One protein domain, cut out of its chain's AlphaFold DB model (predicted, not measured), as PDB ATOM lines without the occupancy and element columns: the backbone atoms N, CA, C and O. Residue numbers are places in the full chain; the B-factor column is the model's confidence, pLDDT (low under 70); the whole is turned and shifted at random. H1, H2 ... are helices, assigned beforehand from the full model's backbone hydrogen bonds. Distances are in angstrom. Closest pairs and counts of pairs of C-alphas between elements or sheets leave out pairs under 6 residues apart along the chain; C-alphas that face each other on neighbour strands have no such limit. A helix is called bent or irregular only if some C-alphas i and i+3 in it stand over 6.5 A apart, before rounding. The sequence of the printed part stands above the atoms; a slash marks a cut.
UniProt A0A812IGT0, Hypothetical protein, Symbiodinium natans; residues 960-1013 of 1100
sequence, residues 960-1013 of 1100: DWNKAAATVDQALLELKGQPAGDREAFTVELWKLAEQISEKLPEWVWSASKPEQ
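What this domain is: This is residues 960 to 1013 of the 1100 residues of the protein "Hypothetical protein" of Symbiodinium natans (UniProt A0A812IGT0). Two helices of similar length, H1 and then H2, lie side by side as a helical hairpin; of the unnamed last stretch, residues 999 to 1013, the part from about residue 1003 to 1009 folds back beside the hairpin, and residues 1010 to 1013 turn away across its length. The printed part has 54 residues, with two named helices and no named strand; its class is all helix. It is compact, with a radius of gyration of the C-alphas of 10.8 A and spans of 30 by 21 by 15 A.

Where its parts are: H1, residues 961 to 977, begins at C-alpha 961 (119.819, 128.394, 181.673) and is 25.7 A long. It is neither bent nor irregular, but only just: C-alphas 973 and 976 are 6.1 A apart. H2, residues 980 to 998, is 26.0 A long and ends at C-alpha 998 (115.118, 135.974, 180.625).

How they stand to each other: H1 and H2 touch, closest at the C-alphas of Leu 975 and Arg 983, 5.8 A apart. Their tilt is a shallow 19 degrees, opposite ways. In H2 every O i to N i+4 pair is within hydrogen-bond range; in H1, 11 of 13.

The domain as a whole: The two C-alphas farthest apart, Pro 979 and Lys 1000, are 31.2 A apart. The printed part has no cut, and the H1 to H2 link is tight. Mean pLDDT of the printed part is 90.0; residue 1013 is under 70.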
ATOM      1  N   ASP A 960     120.242 124.749 183.869       96.69
ATOM      2  CA  ASP A 960     121.097 124.872 182.679       96.69
ATOM      3  C   ASP A 960     120.606 126.023 181.762       96.69
ATOM      4  O   ASP A 960     120.303 125.828 180.580       96.69
ATOM      5  N   TRP A 961     120.506 127.247 182.305       96.38
ATOM      6  CA  TRP A 961     119.819 128.394 181.673       96.38
ATOM      7  C   TRP A 961     120.275 128.673 180.232       96.38
ATOM      8  O   TRP A 961     119.439 128.858 179.355       96.38
ATOM      9  N   ASN A 962     121.585 128.626 179.966       97.31
ATOM     10  CA  ASN A 962     122.155 128.846 178.629       97.31
ATOM     11  C   ASN A 962     121.709 127.788 177.601       97.31
ATOM     12  O   ASN A 962     121.451 128.118 176.445       97.31
ATOM     13  N   LYS A 963     121.590 126.512 178.004       97.06
ATOM     14  CA  LYS A 963     121.114 125.442 177.108       97.06
ATOM     15  C   LYS A 963     119.611 125.561 176.875       97.06
ATOM     16  O   LYS A 963     119.162 125.390 175.743       97.06
ATOM     17  N   ALA A 964     118.861 125.899 177.927       97.44
ATOM     18  CA  ALA A 964     117.429 126.163 177.831       97.44
ATOM     19  C   ALA A 964     117.155 127.327 176.865       97.44
ATOM     20  O   ALA A 964     116.304 127.199 175.989       97.44
ATOM     21  N   ALA A 965     117.930 128.414 176.965       97.38
ATOM     22  CA  ALA A 965     117.840 129.571 176.080       97.38
ATOM     23  C   ALA A 965     118.085 129.192 174.613       97.38
ATOM     24  O   ALA A 965     117.221 129.423 173.770       97.38
ATOM     25  N   ALA A 966     119.199 128.509 174.325       96.94
ATOM     26  CA  ALA A 966     119.517 128.029 172.980       96.94
ATOM     27  C   ALA A 966     118.436 127.088 172.407       96.94
ATOM     28  O   ALA A 966     118.069 127.202 171.240       96.94
ATOM     29  N   THR A 967     117.886 126.188 173.231       96.81
ATOM     30  CA  THR A 967     116.845 125.234 172.806       96.81
ATOM     31  C   THR A 967     115.515 125.935 172.501       96.81
ATOM     32  O   THR A 967     114.862 125.600 171.514       96.81
ATOM     33  N   VAL A 968     115.113 126.925 173.309       96.69
ATOM     34  CA  VAL A 968     113.904 127.726 173.043       96.69
ATOM     35  C   VAL A 968     114.088 128.610 171.811       96.69
ATOM     36  O   VAL A 968     113.172 128.698 170.997       96.69
ATOM     37  N   ASP A 969     115.256 129.228 171.633       95.44
ATOM     38  CA  ASP A 969     115.505 130.123 170.498       95.44
ATOM     39  C   ASP A 969     115.510 129.357 169.163       95.44
ATOM     40  O   ASP A 969     114.867 129.778 168.199       95.44
ATOM     41  N   GLN A 970     116.110 128.160 169.136       93.69
ATOM     42  CA  GLN A 970     116.019 127.239 167.998       93.69
ATOM     43  C   GLN A 970     114.559 126.859 167.686       93.69
ATOM     44  O   GLN A 970     114.133 126.933 166.532       93.69
ATOM     45  N   ALA A 971     113.760 126.529 168.706       94.19
ATOM     46  CA  ALA A 971     112.348 126.189 168.523       94.19
ATOM     47  C   ALA A 971     111.517 127.363 167.968       94.19
ATOM     48  O   ALA A 971     110.645 127.176 167.115       94.19
ATOM     49  N   LEU A 972     111.813 128.592 168.402       93.06
ATOM     50  CA  LEU A 972     111.183 129.811 167.890       93.06
ATOM     51  C   LEU A 972     111.572 130.121 166.433       93.06
ATOM     52  O   LEU A 972     110.766 130.700 165.696       93.06
ATOM     53  N   LEU A 973     112.770 129.728 165.990       90.94
ATOM     54  CA  LEU A 973     113.181 129.822 164.586       90.94
ATOM     55  C   LEU A 973     112.428 128.812 163.707       90.94
ATOM     56  O   LEU A 973     111.892 129.192 162.662       90.94
ATOM     57  N   GLU A 974     112.333 127.556 164.146       90.19
ATOM     58  CA  GLU A 974     111.657 126.475 163.412       90.19
ATOM     59  C   GLU A 974     110.135 126.654 163.326       90.19
ATOM     60  O   GLU A 974     109.514 126.268 162.332       90.19
ATOM     61  N   LEU A 975     109.533 127.350 164.298       87.75
ATOM     62  CA  LEU A 975     108.112 127.718 164.302       87.75
ATOM     63  C   LEU A 975     107.623 128.386 163.009       87.75
ATOM     64  O   LEU A 975     106.445 128.293 162.667       87.75
ATOM     65  N   LYS A 976     108.511 129.082 162.287       81.19
ATOM     66  CA  LYS A 976     108.179 129.770 161.030       81.19
ATOM     67  C   LYS A 976     107.743 128.806 159.920       81.19
ATOM     68  O   LYS A 976     107.010 129.237 159.034       81.19
ATOM     69  N   GLY A 977     108.170 127.540 159.972       80.19
ATOM     70  CA  GLY A 977     107.812 126.500 159.002       80.19
ATOM     71  C   GLY A 977     106.543 125.707 159.335       80.19
ATOM     72  O   GLY A 977     106.142 124.863 158.539       80.19
ATOM     73  N   GLN A 978     105.918 125.945 160.493       81.44
ATOM     74  CA  GLN A 978     104.813 125.124 161.000       81.44
ATOM     75  C   GLN A 978     103.424 125.653 160.583       81.44
ATOM     76  O   GLN A 978     103.269 126.861 160.356       81.44
ATOM     77  N   PRO A 979     102.389 124.786 160.510       81.44
ATOM     78  CA  PRO A 979     101.010 125.192 160.234       81.44
ATOM     79  C   PRO A 979     100.499 126.232 161.237       81.44
ATOM     80  O   PRO A 979     100.838 126.180 162.418       81.44
ATOM     81  N   ALA A 980      99.640 127.153 160.787       75.88
ATOM     82  CA  ALA A 980      99.228 128.321 161.574       75.88
ATOM     83  C   ALA A 980      98.666 127.981 162.974       75.88
ATOM     84  O   ALA A 980      99.040 128.636 163.944       75.88
ATOM     85  N   GLY A 981      97.836 126.938 163.095       75.38
ATOM     86  CA  GLY A 981      97.231 126.540 164.374       75.38
ATOM     87  C   GLY A 981      98.243 126.022 165.404       75.38
ATOM     88  O   GLY A 981      98.287 126.514 166.531       75.38
ATOM     89  N   ASP A 982      99.103 125.073 165.015       72.06
ATOM     90  CA  ASP A 982     100.172 124.574 165.895       72.06
ATOM     91  C   ASP A 982     101.186 125.679 166.218       72.06
ATOM     92  O   ASP A 982     101.645 125.802 167.356       72.06
ATOM     93  N   ARG A 983     101.493 126.532 165.232       80.25
ATOM     94  CA  ARG A 983     102.387 127.677 165.397       80.25
ATOM     95  C   ARG A 983     101.891 128.622 166.490       80.25
ATOM     96  O   ARG A 983     102.694 128.977 167.350       80.25
ATOM     97  N   GLU A 984     100.620 129.020 166.509       80.44
ATOM     98  CA  GLU A 984     100.091 129.902 167.566       80.44
ATOM     99  C   GLU A 984     100.184 129.256 168.957       80.44
ATOM    100  O   GLU A 984     100.702 129.879 169.889       80.44
ATOM    101  N   ALA A 985      99.785 127.987 169.090       80.94
ATOM    102  CA  ALA A 985      99.824 127.268 170.363       80.94
ATOM    103  C   ALA A 985     101.253 127.139 170.930       80.94
ATOM    104  O   ALA A 985     101.497 127.479 172.090       80.94
ATOM    105  N   PHE A 986     102.222 126.706 170.112       86.00
ATOM    106  CA  PHE A 986     103.615 126.590 170.556       86.00
ATOM    107  C   PHE A 986     104.315 127.943 170.712       86.00
ATOM    108  O   PHE A 986     105.212 128.045 171.547       86.00
ATOM    109  N   THR A 987     103.888 128.994 169.997       88.44
ATOM    110  CA  THR A 987     104.414 130.358 170.201       88.44
ATOM    111  C   THR A 987     104.226 130.769 171.659       88.44
ATOM    112  O   THR A 987     105.175 131.209 172.304       88.44
ATOM    113  N   VAL A 988     103.012 130.609 172.192       89.19
ATOM    114  CA  VAL A 988     102.678 131.044 173.556       89.19
ATOM    115  C   VAL A 988     103.472 130.260 174.605       89.19
ATOM    116  O   VAL A 988     104.038 130.868 175.512       89.19
ATOM    117  N   GLU A 989     103.567 128.935 174.481       91.12
ATOM    118  CA  GLU A 989     104.298 128.109 175.455       91.12
ATOM    119  C   GLU A 989     105.820 128.325 175.408       91.12
ATOM    120  O   GLU A 989     106.459 128.426 176.456       91.12
ATOM    121  N   LEU A 990     106.414 128.477 174.218       94.12
ATOM    122  CA  LEU A 990     107.846 128.768 174.095       94.12
ATOM    123  C   LEU A 990     108.195 130.161 174.631       94.12
ATOM    124  O   LEU A 990     109.205 130.297 175.319       94.12
ATOM    125  N   TRP A 991     107.351 131.176 174.414       94.25
ATOM    126  CA  TRP A 991     107.587 132.501 174.996       94.25
ATOM    127  C   TRP A 991     107.415 132.537 176.521       94.25
ATOM    128  O   TRP A 991     108.167 133.253 177.178       94.25
ATOM    129  N   LYS A 992     106.541 131.710 177.116       94.19
ATOM    130  CA  LYS A 992     106.492 131.528 178.584       94.19
ATOM    131  C   LYS A 992     107.792 130.946 179.148       94.19
ATOM    132  O   LYS A 992     108.192 131.315 180.252       94.19
ATOM    133  N   LEU A 993     108.445 130.028 178.425       95.38
ATOM    134  CA  LEU A 993     109.774 129.530 178.801       95.38
ATOM    135  C   LEU A 993     110.844 130.609 178.590       95.38
ATOM    136  O   LEU A 993     111.663 130.820 179.479       95.38
ATOM    137  N   ALA A 994     110.804 131.331 177.466       96.12
ATOM    138  CA  ALA A 994     111.728 132.427 177.174       96.12
ATOM    139  C   ALA A 994     111.695 133.528 178.248       96.12
ATOM    140  O   ALA A 994     112.743 134.039 178.636       96.12
ATOM    141  N   GLU A 995     110.518 133.865 178.781       95.31
ATOM    142  CA  GLU A 995     110.359 134.817 179.890       95.31
ATOM    143  C   GLU A 995     111.025 134.315 181.180       95.31
ATOM    144  O   GLU A 995     111.865 135.018 181.738       95.31
ATOM    145  N   GLN A 996     110.747 133.074 181.598       95.56
ATOM    146  CA  GLN A 996     111.380 132.453 182.775       95.56
ATOM    147  C   GLN A 996     112.909 132.364 182.648       95.56
ATOM    148  O   GLN A 996     113.628 132.515 183.634       95.56
ATOM    149  N   ILE A 997     113.413 132.134 181.433       96.50
ATOM    150  CA  ILE A 997     114.848 132.146 181.130       96.50
ATOM    151  C   ILE A 997     115.393 133.576 181.209       96.50
ATOM    152  O   ILE A 997     116.416 133.792 181.848       96.50
ATOM    153  N   SER A 998     114.696 134.562 180.636       96.00
ATOM    154  CA  SER A 998     115.118 135.974 180.625       96.00
ATOM    155  C   SER A 998     115.169 136.593 182.030       96.00
ATOM    156  O   SER A 998     115.978 137.482 182.276       96.00
ATOM    157  N   GLU A 999     114.364 136.106 182.982       95.75
ATOM    158  CA  GLU A 999     114.484 136.473 184.405       95.75
ATOM    159  C   GLU A 999     115.795 135.994 185.056       95.75
ATOM    160  O   GLU A 999     116.229 136.565 186.059       95.75
ATOM    161  N   LYS A1000     116.407 134.922 184.535       95.75
ATOM    162  CA  LYS A1000     117.666 134.339 185.039       95.75
ATOM    163  C   LYS A1000     118.885 134.701 184.192       95.75
ATOM    164  O   LYS A1000     119.998 134.637 184.704       95.75
ATOM    165  N   LEU A1001     118.661 135.058 182.931       95.75
ATOM    166  CA  LEU A1001     119.667 135.286 181.897       95.75
ATOM    167  C   LEU A1001     119.289 136.529 181.050       95.75
ATOM    168  O   LEU A1001     119.022 136.403 179.851       95.75
ATOM    169  N   PRO A1002     119.180 137.728 181.661       94.44
ATOM    170  CA  PRO A1002     118.706 138.950 180.996       94.44
ATOM    171  C   PRO A1002     119.631 139.463 179.880       94.44
ATOM    172  O   PRO A1002     119.233 140.326 179.100       94.44
ATOM    173  N   GLU A1003     120.864 138.965 179.805       95.75
ATOM    174  CA  GLU A1003     121.823 139.230 178.734       95.75
ATOM    175  C   GLU A1003     121.545 138.445 177.441       95.75
ATOM    176  O   GLU A1003     122.141 138.750 176.406       95.75
ATOM    177  N   TRP A1004     120.660 137.440 177.474       96.69
ATOM    178  CA  TRP A1004     120.348 136.625 176.302       96.69
ATOM    179  C   TRP A1004     119.498 137.393 175.284       96.69
ATOM    180  O   TRP A1004     118.420 137.906 175.591       96.69
ATOM    181  N   VAL A1005     119.965 137.430 174.035       95.56
ATOM    182  CA  VAL A1005     119.272 138.086 172.920       95.56
ATOM    183  C   VAL A1005     118.578 137.028 172.070       95.56
ATOM    184  O   VAL A1005     119.233 136.255 171.378       95.56
ATOM    185  N   TRP A1006     117.248 137.011 172.113       94.94
ATOM    186  CA  TRP A1006     116.409 136.105 171.324       94.94
ATOM    187  C   TRP A1006     116.472 136.428 169.821       94.94
ATOM    188  O   TRP A1006     116.306 137.582 169.418       94.94
ATOM    189  N   SER A1007     116.650 135.403 168.985       92.69
ATOM    190  CA  SER A1007     116.673 135.500 167.517       92.69
ATOM    191  C   SER A1007     115.283 135.732 166.914       92.69
ATOM    192  O   SER A1007     115.154 136.195 165.777       92.69
ATOM    193  N   ALA A1008     114.224 135.405 167.658       89.88
ATOM    194  CA  ALA A1008     112.847 135.730 167.311       89.88
ATOM    195  C   ALA A1008     112.342 136.943 168.108       89.88
ATOM    196  O   ALA A1008     112.549 137.056 169.313       89.88
ATOM    197  N   SER A1009     111.599 137.831 167.446       87.81
ATOM    198  CA  SER A1009     110.853 138.899 168.113       87.81
ATOM    199  C   SER A1009     109.675 138.318 168.899       87.81
ATOM    200  O   SER A1009     108.874 137.568 168.328       87.81
ATOM    201  N   LYS A1010     109.517 138.717 170.165       87.12
ATOM    202  CA  LYS A1010     108.318 138.409 170.952       87.12
ATOM    203  C   LYS A1010     107.069 138.895 170.198       87.12
ATOM    204  O   LYS A1010     107.065 140.052 169.772       87.12
ATOM    205  N   PRO A1011     106.025 138.061 170.021       81.19
ATOM    206  CA  PRO A1011     104.775 138.503 169.424       81.19
ATOM    207  C   PRO A1011     104.233 139.695 170.201       81.19
ATOM    208  O   PRO A1011     104.194 139.665 171.436       81.19
ATOM    209  N   GLU A1012     103.772 140.722 169.491       73.31
ATOM    210  CA  GLU A1012     102.948 141.732 170.134       73.31
ATOM    211  C   GLU A1012     101.726 141.026 170.719       73.31
ATOM    212  O   GLU A1012     100.948 140.393 170.001       73.31
ATOM    213  N   GLN A1013     101.565 141.109 172.042       61.59
ATOM    214  CA  GLN A1013     100.316 140.714 172.671       61.59
ATOM    215  C   GLN A1013      99.226 141.568 172.032       61.59
ATOM    216  O   GLN A1013      99.181 142.779 172.267       61.59
TER     217      GLN A1013